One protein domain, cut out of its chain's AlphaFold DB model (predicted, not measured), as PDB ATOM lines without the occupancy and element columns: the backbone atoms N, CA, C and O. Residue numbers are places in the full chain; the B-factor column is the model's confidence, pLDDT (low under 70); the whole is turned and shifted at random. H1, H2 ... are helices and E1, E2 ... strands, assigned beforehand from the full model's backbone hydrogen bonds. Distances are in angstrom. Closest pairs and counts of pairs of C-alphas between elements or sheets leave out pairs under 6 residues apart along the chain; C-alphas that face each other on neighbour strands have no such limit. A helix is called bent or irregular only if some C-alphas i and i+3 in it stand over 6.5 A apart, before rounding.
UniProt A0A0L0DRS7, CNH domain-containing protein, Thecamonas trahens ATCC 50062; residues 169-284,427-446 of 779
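What this domain is: This is residues 169 to 284 and 427 to 446 of the 779 residues of the protein "CNH domain-containing protein" of Thecamonas trahens ATCC 50062 (UniProt A0A0L0DRS7). A twisted sheet of five strands forms the core, with a helical hairpin, H2 and H3, over one face and two helices, H4 and H5, side by side across the other, making three layers, helices on both faces of a sheet. H2 and H5 cover the sheet well, H3 packs on it mainly near E1, and the short H1 grazes the sheet and packs on H4; the hairpin loop between E2 and E3, around Lys 210, reaches one end of the longest axis. The 136 printed residues include five named helices and five named strands, in the order H1 E1 E2 E3 E4 H2 H3 E5 H4 H5. The sheet runs E4, E3, E2, E1, E5, all antiparallel, and the class is mixed, helices and strands. The whole is compact, with a radius of gyration of the C-alphas of 14.6 A and spans of 49 by 33 by 26 A.

Where its parts are: In the sheet, E4 is residues 225 to 232, 23.0 A long from first to last C-alpha, and E3 is residues 215 to 222, 22.5 A. E2, the longest strand, is residues 197 to 205, 26.8 A, from C-alpha 197 at (20.584, -47.375, 4.499) to C-alpha 205 at (24.701, -40.621, 30.105). E1 is residues 184 to 189, 17.1 A, and E5 is residues 264 to 266. On one face, H2 is residues 240 to 250, 15.3 A, and H3 is residues 257 to 262, 10.5 A; H3 is irregular, with C-alphas 258 and 261 7.8 A apart. H4 is residues 269 to 280, 16.6 A, and H5 is residues 427 to 444, 25.5 A, ending with C-alpha 444 at (22.190, -58.121, 6.556). H1, residues 173 to 177, begins with C-alpha 173 at (31.123, -37.100, 17.144).

How they stand to each other: E1, E2, E3 and E4 form a meander, each strand the antiparallel neighbour of the one before, with no named helix between them; E1 and E2, E2 and E3, and E3 and E4 are hairpins. N 200 and O 186 of E2 and E1 are 2.8 A apart, N 219 and O 201 of E3 and E2 2.8 A, and N 227 and O 220 of E4 and E3 2.8 A, within hydrogen-bond range. E5, an edge strand like E4, is antiparallel to E1 at 132 degrees between directions, with N 187 and O 264 2.8 A apart. H2 is on the sheet; the closest C-alphas of H2 and E2 are those of Leu 244 and Leu 202, 7.3 A. H2 and H3, a helical hairpin, touch at a shallow tilt of 30 degrees, opposite ways, with C-alphas of Ser 249 and Gly 257 closest at 4.6 A. On the opposite face from H2, H5 runs across the strands at a height over the sheet of 8.9 A; the closest C-alphas of H5 and E2 are those of Asp 437 and Ala 197, 5.5 A. H4, on the same face as H5, has a height over the sheet of 10.2 A. With its residues 432 to 439 alone, H5 touches H4 at a shallow tilt of 10 degrees, opposite ways; C-alphas of Arg 432 and Ile 278 are closest, 5.6 A. H1 only grazes the sheet and touches residues 275 to 279 of H4 alone, the closest C-alphas being those of Arg 175 and Leu 276, 6.7 A. H2 and H5 are apart. In H1, H2, H4 and H5 every O i to N i+4 pair is within hydrogen-bond range; in H3 0 of 2 are, beside 1 of 3 O i to N i+3 pairs.

The domain as a whole: The two C-alphas farthest apart, those of Lys 210 and Arg 427, are 49.7 A apart. Residues 285 to 426 are not printed, and C-alphas 284 and 427 are 13.1 A apart across this cut, which lies in the link from H4 to H5. Of the links that are printed whole, none is long. The mean pLDDT of the printed part is 75.4; 38 residues are under 70, among them residues 206 to 214, 280 to 284 and 427 to 431.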
ATOM      1  N   ASP A 169      35.903 -31.214  14.721       37.09
ATOM      2  CA  ASP A 169      35.082 -31.194  15.949       37.09
ATOM      3  C   ASP A 169      33.563 -31.365  15.702       37.09
ATOM      4  O   ASP A 169      32.890 -32.042  16.485       37.09
ATOM      5  N   ASP A 170      33.021 -30.827  14.601       43.28
ATOM      6  CA  ASP A 170      31.597 -30.994  14.250       43.28
ATOM      7  C   ASP A 170      31.322 -32.335  13.558       43.28
ATOM      8  O   ASP A 170      30.216 -32.877  13.642       43.28
ATOM      9  N   CYS A 171      32.333 -32.902  12.896       48.47
ATOM     10  CA  CYS A 171      32.193 -34.126  12.118       48.47
ATOM     11  C   CYS A 171      32.612 -35.397  12.873       48.47
ATOM     12  O   CYS A 171      32.125 -36.461  12.506       48.47
ATOM     13  N   ALA A 172      33.430 -35.308  13.937       62.72
ATOM     14  CA  ALA A 172      34.026 -36.450  14.653       62.72
ATOM     15  C   ALA A 172      33.291 -36.890  15.949       62.72
ATOM     16  O   ALA A 172      33.903 -37.327  16.936       62.72
ATOM     17  N   TRP A 173      31.958 -36.770  15.978       71.38
ATOM     18  CA  TRP A 173      31.123 -37.100  17.144       71.38
ATOM     19  C   TRP A 173      31.207 -38.563  17.592       71.38
ATOM     20  O   TRP A 173      31.138 -38.851  18.793       71.38
ATOM     21  N   TYR A 174      31.320 -39.499  16.653       79.50
ATOM     22  CA  TYR A 174      31.371 -40.925  16.939       79.50
ATOM     23  C   TYR A 174      32.676 -41.293  17.635       79.50
ATOM     24  O   TYR A 174      32.644 -41.902  18.708       79.50
ATOM     25  N   ARG A 175      33.817 -40.839  17.102       73.25
ATOM     26  CA  ARG A 175      35.128 -41.003  17.750       73.25
ATOM     27  C   ARG A 175      35.150 -40.409  19.156       73.25
ATOM     28  O   ARG A 175      35.608 -41.069  20.084       73.25
ATOM     29  N   ARG A 176      34.611 -39.197  19.328       66.75
ATOM     30  CA  ARG A 176      34.651 -38.456  20.600       66.75
ATOM     31  C   ARG A 176      33.782 -39.072  21.694       66.75
ATOM     32  O   ARG A 176      34.211 -39.164  22.840       66.75
ATOM     33  N   TYR A 177      32.550 -39.458  21.363       71.31
ATOM     34  CA  TYR A 177      31.558 -39.812  22.381       71.31
ATOM     35  C   TYR A 177      31.202 -41.296  22.433       71.31
ATOM     36  O   TYR A 177      30.663 -41.719  23.456       71.31
ATOM     37  N   PHE A 178      31.462 -42.066  21.375       78.88
ATOM     38  CA  PHE A 178      30.963 -43.436  21.226       78.88
ATOM     39  C   PHE A 178      32.088 -44.468  21.161       78.88
ATOM     40  O   PHE A 178      32.035 -45.437  21.907       78.88
ATOM     41  N   ALA A 179      33.117 -44.263  20.331       71.56
ATOM     42  CA  ALA A 179      34.117 -45.289  20.009       71.56
ATOM     43  C   ALA A 179      34.766 -45.955  21.240       71.56
ATOM     44  O   ALA A 179      34.946 -47.172  21.253       71.56
ATOM     45  N   ASN A 180      35.024 -45.170  22.291       65.19
ATOM     46  CA  ASN A 180      35.676 -45.627  23.524       65.19
ATOM     47  C   ASN A 180      34.711 -45.748  24.718       65.19
ATOM     48  O   ASN A 180      35.147 -45.858  25.862       65.19
ATOM     49  N   GLN A 181      33.398 -45.686  24.486       68.19
ATOM     50  CA  GLN A 181      32.385 -45.739  25.542       68.19
ATOM     51  C   GLN A 181      31.314 -46.786  25.253       68.19
ATOM     52  O   GLN A 181      31.063 -47.161  24.109       68.19
ATOM     53  N   ALA A 182      30.636 -47.224  26.312       73.81
ATOM     54  CA  ALA A 182      29.497 -48.120  26.208       73.81
ATOM     55  C   ALA A 182      28.354 -47.467  25.411       73.81
ATOM     56  O   ALA A 182      27.757 -46.479  25.850       73.81
ATOM     57  N   HIS A 183      28.047 -48.013  24.236       85.44
ATOM     58  CA  HIS A 183      26.998 -47.501  23.355       85.44
ATOM     59  C   HIS A 183      26.372 -48.615  22.509       85.44
ATOM     60  O   HIS A 183      26.898 -49.726  22.437       85.44
ATOM     61  N   ALA A 184      25.251 -48.312  21.853       86.12
ATOM     62  CA  ALA A 184      24.557 -49.221  20.949       86.12
ATOM     63  C   ALA A 184      24.491 -48.645  19.531       86.12
ATOM     64  O   ALA A 184      24.242 -47.452  19.343       86.12
ATOM     65  N   ASN A 185      24.667 -49.513  18.534       90.88
ATOM     66  CA  ASN A 185      24.488 -49.181  17.124       90.88
ATOM     67  C   ASN A 185      23.314 -49.981  16.557       90.88
ATOM     68  O   ASN A 185      23.242 -51.201  16.710       90.88
ATOM     69  N   PHE A 186      22.400 -49.293  15.890       91.06
ATOM     70  CA  PHE A 186      21.197 -49.861  15.302       91.06
ATOM     71  C   PHE A 186      21.192 -49.638  13.801       91.06
ATOM     72  O   PHE A 186      21.400 -48.520  13.350       91.06
ATOM     73  N   VAL A 187      20.909 -50.679  13.029       91.12
ATOM     74  CA  VAL A 187      20.964 -50.638  11.566       91.12
ATOM     75  C   VAL A 187      19.615 -51.011  10.970       91.12
ATOM     76  O   VAL A 187      19.001 -51.991  11.393       91.12
ATOM     77  N   ALA A 188      19.166 -50.258   9.968       89.31
ATOM     78  CA  ALA A 188      17.996 -50.581   9.164       89.31
ATOM     79  C   ALA A 188      18.286 -50.398   7.670       89.31
ATOM     80  O   ALA A 188      18.862 -49.398   7.249       89.31
ATOM     81  N   ALA A 189      17.825 -51.360   6.871       85.81
ATOM     82  CA  ALA A 189      17.683 -51.203   5.430       85.81
ATOM     83  C   ALA A 189      16.238 -50.787   5.134       85.81
ATOM     84  O   ALA A 189      15.301 -51.563   5.342       85.81
ATOM     85  N   LEU A 190      16.048 -49.543   4.705       81.06
ATOM     86  CA  LEU A 190      14.754 -48.991   4.316       81.06
ATOM     87  C   LEU A 190      14.703 -48.838   2.796       81.06
ATOM     88  O   LEU A 190      15.724 -48.839   2.116       81.06
ATOM     89  N   SER A 191      13.500 -48.702   2.239       75.94
ATOM     90  CA  SER A 191      13.370 -48.372   0.816       75.94
ATOM     91  C   SER A 191      14.027 -47.012   0.525       75.94
ATOM     92  O   SER A 191      13.964 -46.143   1.401       75.94
ATOM     93  N   PRO A 192      14.529 -46.752  -0.695       69.19
ATOM     94  CA  PRO A 192      15.144 -45.470  -1.058       69.19
ATOM     95  C   PRO A 192      14.270 -44.246  -0.724       69.19
ATOM     96  O   PRO A 192      14.744 -43.281  -0.138       69.19
ATOM     97  N   ARG A 193      12.948 -44.341  -0.949       64.31
ATOM     98  CA  ARG A 193      11.956 -43.298  -0.595       64.31
ATOM     99  C   ARG A 193      11.788 -43.042   0.913       64.31
ATOM    100  O   ARG A 193      11.069 -42.134   1.303       64.31
ATOM    101  N   GLN A 194      12.377 -43.878   1.763       62.62
ATOM    102  CA  GLN A 194      12.263 -43.842   3.225       62.62
ATOM    103  C   GLN A 194      13.626 -43.637   3.912       62.62
ATOM    104  O   GLN A 194      13.730 -43.884   5.111       62.62
ATOM    105  N   GLY A 195      14.653 -43.221   3.161       63.62
ATOM    106  CA  GLY A 195      15.990 -42.920   3.684       63.62
ATOM    107  C   GLY A 195      17.065 -43.976   3.398       63.62
ATOM    108  O   GLY A 195      18.205 -43.776   3.799       63.62
ATOM    109  N   GLY A 196      16.739 -45.077   2.704       82.88
ATOM    110  CA  GLY A 196      17.728 -46.084   2.287       82.88
ATOM    111  C   GLY A 196      18.434 -46.783   3.457       82.88
ATOM    112  O   GLY A 196      17.780 -47.253   4.394       82.88
ATOM    113  N   ALA A 197      19.762 -46.886   3.396       85.00
ATOM    114  CA  ALA A 197      20.584 -47.375   4.499       85.00
ATOM    115  C   ALA A 197      20.630 -46.360   5.649       85.00
ATOM    116  O   ALA A 197      21.048 -45.215   5.472       85.00
ATOM    117  N   VAL A 198      20.229 -46.799   6.846       88.81
ATOM    118  CA  VAL A 198      20.217 -45.956   8.046       88.81
ATOM    119  C   VAL A 198      20.915 -46.659   9.200       88.81
ATOM    120  O   VAL A 198      20.621 -47.817   9.514       88.81
ATOM    121  N   VAL A 199      21.796 -45.930   9.881       90.75
ATOM    122  CA  VAL A 199      22.409 -46.353  11.143       90.75
ATOM    123  C   VAL A 199      22.074 -45.333  12.229       90.75
ATOM    124  O   VAL A 199      22.030 -44.135  11.977       90.75
ATOM    125  N   VAL A 200      21.826 -45.792  13.452       91.50
ATOM    126  CA  VAL A 200      21.650 -44.943  14.634       91.50
ATOM    127  C   VAL A 200      22.623 -45.398  15.705       91.50
ATOM    128  O   VAL A 200      22.525 -46.523  16.193       91.50
ATOM    129  N   SER A 201      23.535 -44.519  16.094       91.81
ATOM    130  CA  SER A 201      24.428 -44.731  17.233       91.81
ATOM    131  C   SER A 201      23.861 -43.980  18.424       91.81
ATOM    132  O   SER A 201      23.606 -42.788  18.305       91.81
ATOM    133  N   LEU A 202      23.635 -44.639  19.559       90.81
ATOM    134  CA  LEU A 202      23.107 -43.984  20.755       90.81
ATOM    135  C   LEU A 202      23.766 -44.492  22.036       90.81
ATOM    136  O   LEU A 202      24.178 -45.648  22.125       90.81
ATOM    137  N   LYS A 203      23.860 -43.618  23.034       85.12
ATOM    138  CA  LYS A 203      24.293 -43.961  24.388       85.12
ATOM    139  C   LYS A 203      23.522 -43.146  25.411       85.12
ATOM    140  O   LYS A 203      23.006 -42.072  25.101       85.12
ATOM    141  N   ARG A 204      23.482 -43.651  26.638       80.12
ATOM    142  CA  ARG A 204      22.831 -42.988  27.761       80.12
ATOM    143  C   ARG A 204      23.881 -42.514  28.755       80.12
ATOM    144  O   ARG A 204      24.728 -43.296  29.172       80.12
ATOM    145  N   GLU A 205      23.813 -41.245  29.126       77.88
ATOM    146  CA  GLU A 205      24.701 -40.621  30.105       77.88
ATOM    147  C   GLU A 205      23.897 -40.412  31.402       77.88
ATOM    148  O   GLU A 205      22.804 -39.836  31.394       77.88
ATOM    149  N   ALA A 206      24.395 -40.953  32.518       62.66
ATOM    150  CA  ALA A 206      23.768 -40.789  33.826       62.66
ATOM    151  C   ALA A 206      24.193 -39.447  34.434       62.66
ATOM    152  O   ALA A 206      25.350 -39.264  34.801       62.66
ATOM    153  N   THR A 207      23.260 -38.511  34.579       51.56
ATOM    154  CA  THR A 207      23.486 -37.266  35.321       51.56
ATOM    155  C   THR A 207      23.418 -37.562  36.822       51.56
ATOM    156  O   THR A 207      22.349 -37.899  37.338       51.56
ATOM    157  N   LYS A 208      24.535 -37.433  37.551       42.25
ATOM    158  CA  LYS A 208      24.600 -37.572  39.024       42.25
ATOM    159  C   LYS A 208      23.955 -36.378  39.761       42.25
ATOM    160  O   LYS A 208      24.529 -35.830  40.696       42.25
ATOM    161  N   VAL A 209      22.762 -35.945  39.362       39.69
ATOM    162  CA  VAL A 209      21.983 -34.953  40.117       39.69
ATOM    163  C   VAL A 209      21.023 -35.712  41.028       39.69
ATOM    164  O   VAL A 209      20.392 -36.671  40.587       39.69
ATOM    165  N   LYS A 210      20.878 -35.274  42.286       38.22
ATOM    166  CA  LYS A 210      19.994 -35.880  43.309       38.22
ATOM    167  C   LYS A 210      18.518 -36.049  42.872       38.22
ATOM    168  O   LYS A 210      17.800 -36.761  43.560       38.22
ATOM    169  N   ASN A 211      18.114 -35.490  41.720       38.53
ATOM    170  CA  ASN A 211      16.785 -35.611  41.097       38.53
ATOM    171  C   ASN A 211      16.790 -36.134  39.626       38.53
ATOM    172  O   ASN A 211      15.864 -35.853  38.877       38.53
ATOM    173  N   GLY A 212      17.816 -36.881  39.196       46.94
ATOM    174  CA  GLY A 212      17.686 -38.013  38.253       46.94
ATOM    175  C   GLY A 212      17.035 -37.864  36.860       46.94
ATOM    176  O   GLY A 212      16.219 -38.719  36.526       46.94
ATOM    177  N   PHE A 213      17.450 -36.932  35.990       49.47
ATOM    178  CA  PHE A 213      17.114 -36.999  34.548       49.47
ATOM    179  C   PHE A 213      18.359 -37.233  33.684       49.47
ATOM    180  O   PHE A 213      19.049 -36.289  33.320       49.47
ATOM    181  N   GLY A 214      18.647 -38.492  33.332       66.25
ATOM    182  CA  GLY A 214      19.740 -38.809  32.398       66.25
ATOM    183  C   GLY A 214      19.509 -38.222  30.997       66.25
ATOM    184  O   GLY A 214      18.403 -37.794  30.671       66.25
ATOM    185  N   VAL A 215      20.523 -38.257  30.130       80.75
ATOM    186  CA  VAL A 215      20.399 -37.843  28.714       80.75
ATOM    187  C   VAL A 215      20.738 -38.993  27.768       80.75
ATOM    188  O   VAL A 215      21.515 -39.884  28.104       80.75
ATOM    189  N   ILE A 216      20.133 -38.993  26.579       82.88
ATOM    190  CA  ILE A 216      20.475 -39.891  25.472       82.88
ATOM    191  C   ILE A 216      21.182 -39.058  24.405       82.88
ATOM    192  O   ILE A 216      20.598 -38.135  23.834       82.88
ATOM    193  N   ARG A 217      22.433 -39.410  24.112       87.94
ATOM    194  CA  ARG A 217      23.208 -38.858  22.998       87.94
ATOM    195  C   ARG A 217      23.062 -39.780  21.798       87.94
ATOM    196  O   ARG A 217      23.232 -40.988  21.958       87.94
ATOM    197  N   ALA A 218      22.769 -39.231  20.622       88.62
ATOM    198  CA  ALA A 218      22.548 -40.016  19.413       88.62
ATOM    199  C   ALA A 218      23.175 -39.387  18.157       88.62
ATOM    200  O   ALA A 218      23.314 -38.170  18.059       88.62
ATOM    201  N   ILE A 219      23.527 -40.233  17.190       88.81
ATOM    202  CA  ILE A 219      23.913 -39.864  15.825       88.81
ATOM    203  C   ILE A 219      23.032 -40.661  14.870       88.81
ATOM    204  O   ILE A 219      22.975 -41.890  14.959       88.81
ATOM    205  N   LEU A 220      22.352 -39.967  13.962       87.00
ATOM    206  CA  LEU A 220      21.625 -40.568  12.849       87.00
ATOM    207  C   LEU A 220      22.486 -40.486  11.586       87.00
ATOM    208  O   LEU A 220      22.792 -39.395  11.113       87.00
ATOM    209  N   TRP A 221      22.858 -41.640  11.046       88.38
ATOM    210  CA  TRP A 221      23.600 -41.785   9.800       88.38
ATOM    211  C   TRP A 221      22.621 -42.185   8.698       88.38
ATOM    212  O   TRP A 221      21.999 -43.245   8.780       88.38
ATOM    213  N   SER A 222      22.485 -41.350   7.678       83.69
ATOM    214  CA  SER A 222      21.620 -41.580   6.519       83.69
ATOM    215  C   SER A 222      22.350 -41.217   5.231       83.69
ATOM    216  O   SER A 222      23.350 -40.496   5.260       83.69
ATOM    217  N   LEU A 223      21.848 -41.701   4.096       76.25
ATOM    218  CA  LEU A 223      22.346 -41.286   2.786       76.25
ATOM    219  C   LEU A 223      22.254 -39.763   2.658       76.25
ATOM    220  O   LEU A 223      21.237 -39.165   3.010       76.25
ATOM    221  N   GLY A 224      23.325 -39.122   2.205       65.50
ATOM    222  CA  GLY A 224      23.353 -37.666   2.082       65.50
ATOM    223  C   GLY A 224      23.582 -36.902   3.397       65.50
ATOM    224  O   GLY A 224      24.133 -35.800   3.335       65.50
ATOM    225  N   VAL A 225      23.283 -37.463   4.583       69.69
ATOM    226  CA  VAL A 225      23.306 -36.681   5.834       69.69
ATOM    227  C   VAL A 225      23.693 -37.465   7.096       69.69
ATOM    228  O   VAL A 225      23.185 -38.554   7.360       69.69
ATOM    229  N   VAL A 226      24.542 -36.855   7.932       74.81
ATOM    230  CA  VAL A 226      24.882 -37.313   9.290       74.81
ATOM    231  C   VAL A 226      24.395 -36.272  10.299       74.81
ATOM    232  O   VAL A 226      24.714 -35.093  10.180       74.81
ATOM    233  N   HIS A 227      23.608 -36.697  11.286       77.19
ATOM    234  CA  HIS A 227      22.924 -35.811  12.225       77.19
ATOM    235  C   HIS A 227      23.191 -36.195  13.688       77.19
ATOM    236  O   HIS A 227      22.501 -37.066  14.228       77.19
ATOM    237  N   PRO A 228      24.155 -35.541  14.356       77.94
ATOM    238  CA  PRO A 228      24.360 -35.665  15.797       77.94
ATOM    239  C   PRO A 228      23.353 -34.837  16.620       77.94
ATOM    240  O   PRO A 228      22.986 -33.732  16.222       77.94
ATOM    241  N   PHE A 229      22.899 -35.344  17.776       73.69
ATOM    242  CA  PHE A 229      22.022 -34.618  18.715       73.69
ATOM    243  C   PHE A 229      21.947 -35.259  20.122       73.69
ATOM    244  O   PHE A 229      22.435 -36.366  20.359       73.69
ATOM    245  N   VAL A 230      21.313 -34.559  21.075       79.38
ATOM    246  CA  VAL A 230      21.086 -35.004  22.467       79.38
ATOM    247  C   VAL A 230      19.623 -34.782  22.857       79.38
ATOM    248  O   VAL A 230      19.030 -33.767  22.492       79.38
ATOM    249  N   ILE A 231      19.033 -35.719  23.601       79.62
ATOM    250  CA  ILE A 231      17.667 -35.623  24.138       79.62
ATOM    251  C   ILE A 231      17.619 -36.038  25.613       79.62
ATOM    252  O   ILE A 231      18.454 -36.810  26.076       79.62
ATOM    253  N   ALA A 232      16.609 -35.572  26.351       76.50
ATOM    254  CA  ALA A 232      16.355 -36.033  27.717       76.50
ATOM    255  C   ALA A 232      15.995 -37.531  27.730       76.50
ATOM    256  O   ALA A 232      15.151 -37.973  26.941       76.50
ATOM    257  N   ALA A 233      16.625 -38.301  28.618       75.75
ATOM    258  CA  ALA A 233      16.344 -39.717  28.803       75.75
ATOM    259  C   ALA A 233      15.098 -39.913  29.685       75.75
ATOM    260  O   ALA A 233      14.903 -39.169  30.643       75.75
ATOM    261  N   PRO A 234      14.278 -40.946  29.427       74.75
ATOM    262  CA  PRO A 234      13.204 -41.343  30.338       74.75
ATOM    263  C   PRO A 234      13.764 -41.815  31.687       74.75
ATOM    264  O   PRO A 234      14.766 -42.523  31.682       74.75
ATOM    265  N   ASP A 235      13.094 -41.544  32.808       67.56
ATOM    266  CA  ASP A 235      13.588 -41.745  34.190       67.56
ATOM    267  C   ASP A 235      14.216 -43.122  34.485       67.56
ATOM    268  O   ASP A 235      15.180 -43.225  35.238       67.56
ATOM    269  N   SER A 236      13.737 -44.195  33.844       69.44
ATOM    270  CA  SER A 236      14.307 -45.546  33.981       69.44
ATOM    271  C   SER A 236      14.941 -46.042  32.682       69.44
ATOM    272  O   SER A 236      14.322 -46.024  31.612       69.44
ATOM    273  N   PHE A 237      16.182 -46.531  32.768       78.38
ATOM    274  CA  PHE A 237      16.800 -47.283  31.678       78.38
ATOM    275  C   PHE A 237      16.225 -48.695  31.659       78.38
ATOM    276  O   PHE A 237      16.367 -49.443  32.623       78.38
ATOM    277  N   ARG A 238      15.555 -49.052  30.562       77.94
ATOM    278  CA  ARG A 238      15.055 -50.418  30.342       77.94
ATOM    279  C   ARG A 238      15.902 -51.172  29.330       77.94
ATOM    280  O   ARG A 238      16.211 -52.337  29.540       77.94
ATOM    281  N   SER A 239      16.214 -50.524  28.210       81.38
ATOM    282  CA  SER A 239      17.007 -51.090  27.123       81.38
ATOM    283  C   SER A 239      17.366 -50.007  26.108       81.38
ATOM    284  O   SER A 239      16.594 -49.066  25.899       81.38
ATOM    285  N   PHE A 240      18.479 -50.184  25.392       84.38
ATOM    286  CA  PHE A 240      18.853 -49.288  24.292       84.38
ATOM    287  C   PHE A 240      17.812 -49.269  23.168       84.38
ATOM    288  O   PHE A 240      17.674 -48.283  22.452       84.38
ATOM    289  N   ARG A 241      17.021 -50.337  23.036       85.81
ATOM    290  CA  ARG A 241      15.925 -50.403  22.067       85.81
ATOM    291  C   ARG A 241      14.752 -49.475  22.407       85.81
ATOM    292  O   ARG A 241      14.111 -48.959  21.494       85.81
ATOM    293  N   ARG A 242      14.469 -49.232  23.692       84.56
ATOM    294  CA  ARG A 242      13.495 -48.205  24.108       84.56
ATOM    295  C   ARG A 242      14.042 -46.794  23.910       84.56
ATOM    296  O   ARG A 242      13.302 -45.902  23.495       84.56
ATOM    297  N   ASP A 243      15.331 -46.612  24.164       86.69
ATOM    298  CA  ASP A 243      16.002 -45.340  23.911       86.69
ATOM    299  C   ASP A 243      16.005 -45.028  22.403       86.69
ATOM    300  O   ASP A 243      15.662 -43.912  22.027       86.69
ATOM    301  N   LEU A 244      16.214 -46.022  21.527       88.56
ATOM    302  CA  LEU A 244      16.055 -45.881  20.071       88.56
ATOM    303  C   LEU A 244      14.662 -45.374  19.683       88.56
ATOM    304  O   LEU A 244      14.545 -44.461  18.871       88.56
ATOM    305  N   GLN A 245      13.601 -45.947  20.258       88.12
ATOM    306  CA  GLN A 245      12.234 -45.490  19.994       88.12
ATOM    307  C   GLN A 245      12.052 -44.014  20.382       88.12
ATOM    308  O   GLN A 245      11.381 -43.276  19.669       88.12
ATOM    309  N   THR A 246      12.670 -43.585  21.485       84.69
ATOM    310  CA  THR A 246      12.624 -42.195  21.971       84.69
ATOM    311  C   THR A 246      13.434 -41.251  21.075       84.69
ATOM    312  O   THR A 246      13.008 -40.134  20.795       84.69
ATOM    313  N   VAL A 247      14.591 -41.709  20.590       86.69
ATOM    314  CA  VAL A 247      15.448 -40.985  19.640       86.69
ATOM    315  C   VAL A 247      14.709 -40.760  18.321       86.69
ATOM    316  O   VAL A 247      14.599 -39.620  17.869       86.69
ATOM    317  N   LEU A 248      14.139 -41.822  17.749       86.06
ATOM    318  CA  LEU A 248      13.423 -41.762  16.475       86.06
ATOM    319  C   LEU A 248      12.080 -41.025  16.568       86.06
ATOM    320  O   LEU A 248      11.643 -40.475  15.567       86.06
ATOM    321  N   SER A 249      11.417 -40.989  17.731       80.44
ATOM    322  CA  SER A 249      10.165 -40.234  17.895       80.44
ATOM    323  C   SER A 249      10.379 -38.727  18.053       80.44
ATOM    324  O   SER A 249       9.494 -37.952  17.701       80.44
ATOM    325  N   ARG A 250      11.536 -38.296  18.576       74.62
ATOM    326  CA  ARG A 250      11.877 -36.869  18.725       74.62
ATOM    327  C   ARG A 250      12.535 -36.268  17.488       74.62
ATOM    328  O   ARG A 250      12.364 -35.081  17.227       74.62
ATOM    329  N   ARG A 251      13.316 -37.060  16.756       67.12
ATOM    330  CA  ARG A 251      14.029 -36.646  15.541       67.12
ATOM    331  C   ARG A 251      13.654 -37.605  14.426       67.12
ATOM    332  O   ARG A 251      14.283 -38.648  14.263       67.12
ATOM    333  N   ASP A 252      12.626 -37.224  13.673       65.81
ATOM    334  CA  ASP A 252      12.069 -38.064  12.622       65.81
ATOM    335  C   ASP A 252      12.142 -37.431  11.217       65.81
ATOM    336  O   ASP A 252      11.126 -36.991  10.678       65.81
ATOM    337  N   PRO A 253      13.331 -37.367  10.589       60.44
ATOM    338  CA  PRO A 253      13.461 -36.767   9.261       60.44
ATOM    339  C   PRO A 253      12.750 -37.561   8.145       60.44
ATOM    340  O   PRO A 253      12.502 -37.001   7.081       60.44
ATOM    341  N   HIS A 254      12.395 -38.841   8.361       66.75
ATOM    342  CA  HIS A 254      11.872 -39.737   7.307       66.75
ATOM    343  C   HIS A 254      10.711 -40.655   7.745       66.75
ATOM    344  O   HIS A 254      10.484 -41.726   7.164       66.75
ATOM    345  N   ASN A 255       9.960 -40.265   8.775       71.25
ATOM    346  CA  ASN A 255       8.902 -41.080   9.381       71.25
ATOM    347  C   ASN A 255       9.394 -42.487   9.830       71.25
ATOM    348  O   ASN A 255       8.804 -43.533   9.530       71.25
ATOM    349  N   LEU A 256      10.571 -42.513  10.455       76.56
ATOM    350  CA  LEU A 256      11.298 -43.619  11.064       76.56
ATOM    351  C   LEU A 256      10.759 -43.989  12.449       76.56
ATOM    352  O   LEU A 256      10.929 -45.137  12.864       76.56
ATOM    353  N   GLY A 257      10.084 -43.065  13.142       74.31
ATOM    354  CA  GLY A 257       9.501 -43.265  14.467       74.31
ATOM    355  C   GLY A 257       8.651 -44.536  14.554       74.31
ATOM    356  O   GLY A 257       8.960 -45.397  15.375       74.31
ATOM    357  N   PRO A 258       7.658 -44.759  13.669       77.62
ATOM    358  CA  PRO A 258       6.857 -45.991  13.638       77.62
ATOM    359  C   PRO A 258       7.650 -47.256  13.262       77.62
ATOM    360  O   PRO A 258       7.211 -48.377  13.519       77.62
ATOM    361  N   LYS A 259       8.827 -47.095  12.647       80.69
ATOM    362  CA  LYS A 259       9.634 -48.173  12.054       80.69
ATOM    363  C   LYS A 259      10.783 -48.632  12.947       80.69
ATOM    364  O   LYS A 259      11.539 -49.508  12.530       80.69
ATOM    365  N   TRP A 260      10.889 -48.130  14.179       83.69
ATOM    366  CA  TRP A 260      11.943 -48.494  15.140       83.69
ATOM    367  C   TRP A 260      12.133 -50.013  15.305       83.69
ATOM    368  O   TRP A 260      13.238 -50.489  15.545       83.69
ATOM    369  N   ARG A 261      11.068 -50.810  15.116       83.44
ATOM    370  CA  ARG A 261      11.123 -52.280  15.192       83.44
ATOM    371  C   ARG A 261      11.956 -52.938  14.087       83.44
ATOM    372  O   ARG A 261      12.398 -54.066  14.294       83.44
ATOM    373  N   ARG A 262      12.165 -52.264  12.950       85.50
ATOM    374  CA  ARG A 262      12.943 -52.767  11.800       85.50
ATOM    375  C   ARG A 262      14.455 -52.669  12.016       85.50
ATOM    376  O   ARG A 262      15.207 -53.267  11.256       85.50
ATOM    377  N   PHE A 263      14.891 -51.938  13.040       88.69
ATOM    378  CA  PHE A 263      16.301 -51.778  13.355       88.69
ATOM    379  C   PHE A 263      16.864 -53.013  14.075       88.69
ATOM    380  O   PHE A 263      16.287 -53.522  15.044       88.69
ATOM    381  N   LYS A 264      18.023 -53.474  13.604       87.94
ATOM    382  CA  LYS A 264      18.821 -54.562  14.181       87.94
ATOM    383  C   LYS A 264      19.936 -53.962  15.036       87.94
ATOM    384  O   LYS A 264      20.612 -53.046  14.579       87.94
ATOM    385  N   CYS A 265      20.128 -54.450  16.262       88.31
ATOM    386  CA  CYS A 265      21.251 -54.014  17.095       88.31
ATOM    387  C   CYS A 265      22.519 -54.745  16.658       88.31
ATOM    388  O   CYS A 265      22.535 -55.971  16.652       88.31
ATOM    389  N   VAL A 266      23.577 -54.013  16.334       83.94
ATOM    390  CA  VAL A 266      24.846 -54.581  15.874       83.94
ATOM    391  C   VAL A 266      25.869 -54.504  16.997       83.94
ATOM    392  O   VAL A 266      26.040 -53.451  17.608       83.94
ATOM    393  N   VAL A 267      26.524 -55.629  17.269       77.50
ATOM    394  CA  VAL A 267      27.544 -55.771  18.323       77.50
ATOM    395  C   VAL A 267      28.951 -55.957  17.761       77.50
ATOM    396  O   VAL A 267      29.928 -55.768  18.478       77.50
ATOM    397  N   GLY A 268      29.063 -56.292  16.475       72.00
ATOM    398  CA  GLY A 268      30.344 -56.491  15.810       72.00
ATOM    399  C   GLY A 268      31.173 -55.206  15.658       72.00
ATOM    400  O   GLY A 268      30.677 -54.154  15.239       72.00
ATOM    401  N   ALA A 269      32.478 -55.300  15.937       76.44
ATOM    402  CA  ALA A 269      33.431 -54.184  15.853       76.44
ATOM    403  C   ALA A 269      33.724 -53.705  14.412       76.44
ATOM    404  O   ALA A 269      34.364 -52.673  14.200       76.44
ATOM    405  N   GLY A 270      33.295 -54.455  13.396       76.94
ATOM    406  CA  GLY A 270      33.371 -54.066  11.986       76.94
ATOM    407  C   GLY A 270      32.478 -52.870  11.661       76.94
ATOM    408  O   GLY A 270      32.905 -51.996  10.906       76.94
ATOM    409  N   LEU A 271      31.301 -52.759  12.294       83.19
ATOM    410  CA  LEU A 271      30.444 -51.581  12.130       83.19
ATOM    411  C   LEU A 271      31.096 -50.327  12.721       83.19
ATOM    412  O   LEU A 271      31.114 -49.295  12.059       83.19
ATOM    413  N   VAL A 272      31.701 -50.430  13.909       82.19
ATOM    414  CA  VAL A 272      32.444 -49.327  14.548       82.19
ATOM    415  C   VAL A 272      33.549 -48.817  13.620       82.19
ATOM    416  O   VAL A 272      33.622 -47.624  13.335       82.19
ATOM    417  N   ARG A 273      34.363 -49.727  13.064       79.38
ATOM    418  CA  ARG A 273      35.417 -49.385  12.092       79.38
ATOM    419  C   ARG A 273      34.863 -48.700  10.842       79.38
ATOM    420  O   ARG A 273      35.492 -47.785  10.319       79.38
ATOM    421  N   ARG A 274      33.691 -49.124  10.360       81.94
ATOM    422  CA  ARG A 274      33.050 -48.546   9.171       81.94
ATOM    423  C   ARG A 274      32.473 -47.156   9.440       81.94
ATOM    424  O   ARG A 274      32.630 -46.286   8.591       81.94
ATOM    425  N   LEU A 275      31.879 -46.931  10.614       85.69
ATOM    426  CA  LEU A 275      31.400 -45.614  11.046       85.69
ATOM    427  C   LEU A 275      32.562 -44.640  11.273       85.69
ATOM    428  O   LEU A 275      32.494 -43.510  10.806       85.69
ATOM    429  N   LEU A 276      33.670 -45.094  11.868       79.69
ATOM    430  CA  LEU A 276      34.905 -44.305  11.965       79.69
ATOM    431  C   LEU A 276      35.501 -43.983  10.584       79.69
ATOM    432  O   LEU A 276      36.046 -42.902  10.395       79.69
ATOM    433  N   ALA A 277      35.402 -44.893   9.609       76.81
ATOM    434  CA  ALA A 277      35.841 -44.630   8.236       76.81
ATOM    435  C   ALA A 277      34.938 -43.608   7.526       76.81
ATOM    436  O   ALA A 277      35.449 -42.720   6.855       76.81
ATOM    437  N   ILE A 278      33.617 -43.700   7.710       77.12
ATOM    438  CA  ILE A 278      32.653 -42.692   7.242       77.12
ATOM    439  C   ILE A 278      32.972 -41.329   7.868       77.12
ATOM    440  O   ILE A 278      33.036 -40.324   7.170       77.12
ATOM    441  N   GLU A 279      33.243 -41.298   9.164       73.44
ATOM    442  CA  GLU A 279      33.640 -40.091   9.881       73.44
ATOM    443  C   GLU A 279      34.963 -39.507   9.361       73.44
ATOM    444  O   GLU A 279      35.057 -38.301   9.166       73.44
ATOM    445  N   ARG A 280      35.953 -40.349   9.024       67.62
ATOM    446  CA  ARG A 280      37.197 -39.912   8.362       67.62
ATOM    447  C   ARG A 280      36.960 -39.306   6.981       67.62
ATOM    448  O   ARG A 280      37.679 -38.400   6.603       67.62
ATOM    449  N   THR A 281      35.942 -39.737   6.231       62.56
ATOM    450  CA  THR A 281      35.610 -39.059   4.958       62.56
ATOM    451  C   THR A 281      35.072 -37.638   5.152       62.56
ATOM    452  O   THR A 281      35.022 -36.878   4.192       62.56
ATOM    453  N   LEU A 282      34.688 -37.271   6.380       57.84
ATOM    454  CA  LEU A 282      34.293 -35.910   6.749       57.84
ATOM    455  C   LEU A 282      35.484 -35.066   7.246       57.84
ATOM    456  O   LEU A 282      35.343 -33.853   7.388       57.84
ATOM    457  N   SER A 283      36.641 -35.688   7.504       50.28
ATOM    458  CA  SER A 283      37.873 -35.050   7.973       50.28
ATOM    459  C   SER A 283      39.061 -35.459   7.096       50.28
ATOM    460  O   SER A 283      39.649 -36.522   7.297       50.28
ATOM    461  N   GLU A 284      39.432 -34.648   6.106       51.69
ATOM    462  CA  GLU A 284      40.651 -34.920   5.334       51.69
ATOM    463  C   GLU A 284      41.896 -34.682   6.207       51.69
ATOM    464  O   GLU A 284      42.309 -33.546   6.444       51.69
ATOM    465  N   ARG A 427      31.907 -36.688  -4.985       60.38
ATOM    466  CA  ARG A 427      32.733 -37.885  -4.721       60.38
ATOM    467  C   ARG A 427      32.799 -38.236  -3.237       60.38
ATOM    468  O   ARG A 427      32.671 -39.415  -2.912       60.38
ATOM    469  N   ALA A 428      32.960 -37.259  -2.347       59.34
ATOM    470  CA  ALA A 428      32.991 -37.495  -0.902       59.34
ATOM    471  C   ALA A 428      31.628 -37.997  -0.394       59.34
ATOM    472  O   ALA A 428      31.551 -39.019   0.290       59.34
ATOM    473  N   THR A 429      30.541 -37.354  -0.834       61.72
ATOM    474  CA  THR A 429      29.156 -37.750  -0.527       61.72
ATOM    475  C   THR A 429      28.863 -39.156  -1.055       61.72
ATOM    476  O   THR A 429      28.402 -40.009  -0.301       61.72
ATOM    477  N   ARG A 430      29.223 -39.452  -2.313       67.12
ATOM    478  CA  ARG A 430      29.052 -40.783  -2.918       67.12
ATOM    479  C   ARG A 430      29.876 -41.851  -2.208       67.12
ATOM    480  O   ARG A 430      29.381 -42.950  -1.988       67.12
ATOM    481  N   THR A 431      31.117 -41.547  -1.832       67.62
ATOM    482  CA  THR A 431      31.973 -42.483  -1.089       67.62
ATOM    483  C   THR A 431      31.356 -42.800   0.267       67.62
ATOM    484  O   THR A 431      31.245 -43.968   0.625       67.62
ATOM    485  N   ARG A 432      30.886 -41.784   0.996       73.19
ATOM    486  CA  ARG A 432      30.184 -41.964   2.269       73.19
ATOM    487  C   ARG A 432      28.949 -42.846   2.121       73.19
ATOM    488  O   ARG A 432      28.785 -43.793   2.889       73.19
ATOM    489  N   ASP A 433      28.112 -42.545   1.139       76.12
ATOM    490  CA  ASP A 433      26.866 -43.266   0.892       76.12
ATOM    491  C   ASP A 433      27.155 -44.741   0.549       76.12
ATOM    492  O   ASP A 433      26.580 -45.641   1.159       76.12
ATOM    493  N   LEU A 434      28.172 -45.009  -0.285       77.62
ATOM    494  CA  LEU A 434      28.663 -46.365  -0.572       77.62
ATOM    495  C   LEU A 434      29.216 -47.080   0.672       77.62
ATOM    496  O   LEU A 434      29.021 -48.286   0.848       77.62
ATOM    497  N   LEU A 435      29.941 -46.368   1.544       79.50
ATOM    498  CA  LEU A 435      30.469 -46.940   2.783       79.50
ATOM    499  C   LEU A 435      29.337 -47.334   3.742       79.50
ATOM    500  O   LEU A 435      29.453 -48.390   4.375       79.50
ATOM    501  N   LEU A 436      28.282 -46.515   3.824       85.00
ATOM    502  CA  LEU A 436      27.096 -46.735   4.650       85.00
ATOM    503  C   LEU A 436      26.250 -47.896   4.114       85.00
ATOM    504  O   LEU A 436      25.953 -48.821   4.872       85.00
ATOM    505  N   ASP A 437      25.953 -47.914   2.813       82.94
ATOM    506  CA  ASP A 437      25.226 -49.008   2.153       82.94
ATOM    507  C   ASP A 437      25.943 -50.347   2.344       82.94
ATOM    508  O   ASP A 437      25.340 -51.341   2.754       82.94
ATOM    509  N   ALA A 438      27.263 -50.369   2.145       82.94
ATOM    510  CA  ALA A 438      28.070 -51.562   2.368       82.94
ATOM    511  C   ALA A 438      28.064 -52.020   3.838       82.94
ATOM    512  O   ALA A 438      28.133 -53.222   4.096       82.94
ATOM    513  N   ALA A 439      27.978 -51.096   4.803       84.31
ATOM    514  CA  ALA A 439      27.866 -51.438   6.221       84.31
ATOM    515  C   ALA A 439      26.536 -52.147   6.508       84.31
ATOM    516  O   ALA A 439      26.508 -53.191   7.156       84.31
ATOM    517  N   VAL A 440      25.433 -51.599   5.989       86.88
ATOM    518  CA  VAL A 440      24.090 -52.165   6.159       86.88
ATOM    519  C   VAL A 440      23.958 -53.511   5.448       86.88
ATOM    520  O   VAL A 440      23.386 -54.448   6.010       86.88
ATOM    521  N   LEU A 441      24.536 -53.639   4.253       85.81
ATOM    522  CA  LEU A 441      24.596 -54.899   3.519       85.81
ATOM    523  C   LEU A 441      25.385 -55.961   4.299       85.81
ATOM    524  O   LEU A 441      24.882 -57.064   4.489       85.81
ATOM    525  N   ALA A 442      26.563 -55.617   4.831       82.75
ATOM    526  CA  ALA A 442      27.385 -56.540   5.615       82.75
ATOM    527  C   ALA A 442      26.668 -57.065   6.872       82.75
ATOM    528  O   ALA A 442      26.791 -58.246   7.195       82.75
ATOM    529  N   VAL A 443      25.879 -56.216   7.544       86.88
ATOM    530  CA  VAL A 443      25.020 -56.618   8.674       86.88
ATOM    531  C   VAL A 443      23.906 -57.561   8.218       86.88
ATOM    532  O   VAL A 443      23.595 -58.534   8.902       86.88
ATOM    533  N   ASN A 444      23.278 -57.289   7.071       85.81
ATOM    534  CA  ASN A 444      22.190 -58.121   6.556       85.81
ATOM    535  C   ASN A 444      22.664 -59.489   6.054       85.81
ATOM    536  O   ASN A 444      21.937 -60.463   6.220       85.81
ATOM    537  N   GLU A 445      23.868 -59.558   5.494       86.00
ATOM    538  CA  GLU A 445      24.512 -60.795   5.043       86.00
ATOM    539  C   GLU A 445      25.174 -61.586   6.184       86.00
ATOM    540  O   GLU A 445      25.655 -62.692   5.960       86.00
ATOM    541  N   GLY A 446      25.221 -61.035   7.403       80.12
ATOM    542  CA  GLY A 446      25.837 -61.699   8.554       80.12
ATOM    543  C   GLY A 446      27.355 -61.855   8.428       80.12
ATOM    544  O   GLY A 446      27.911 -62.853   8.884       80.12
TER     545      GLY A 446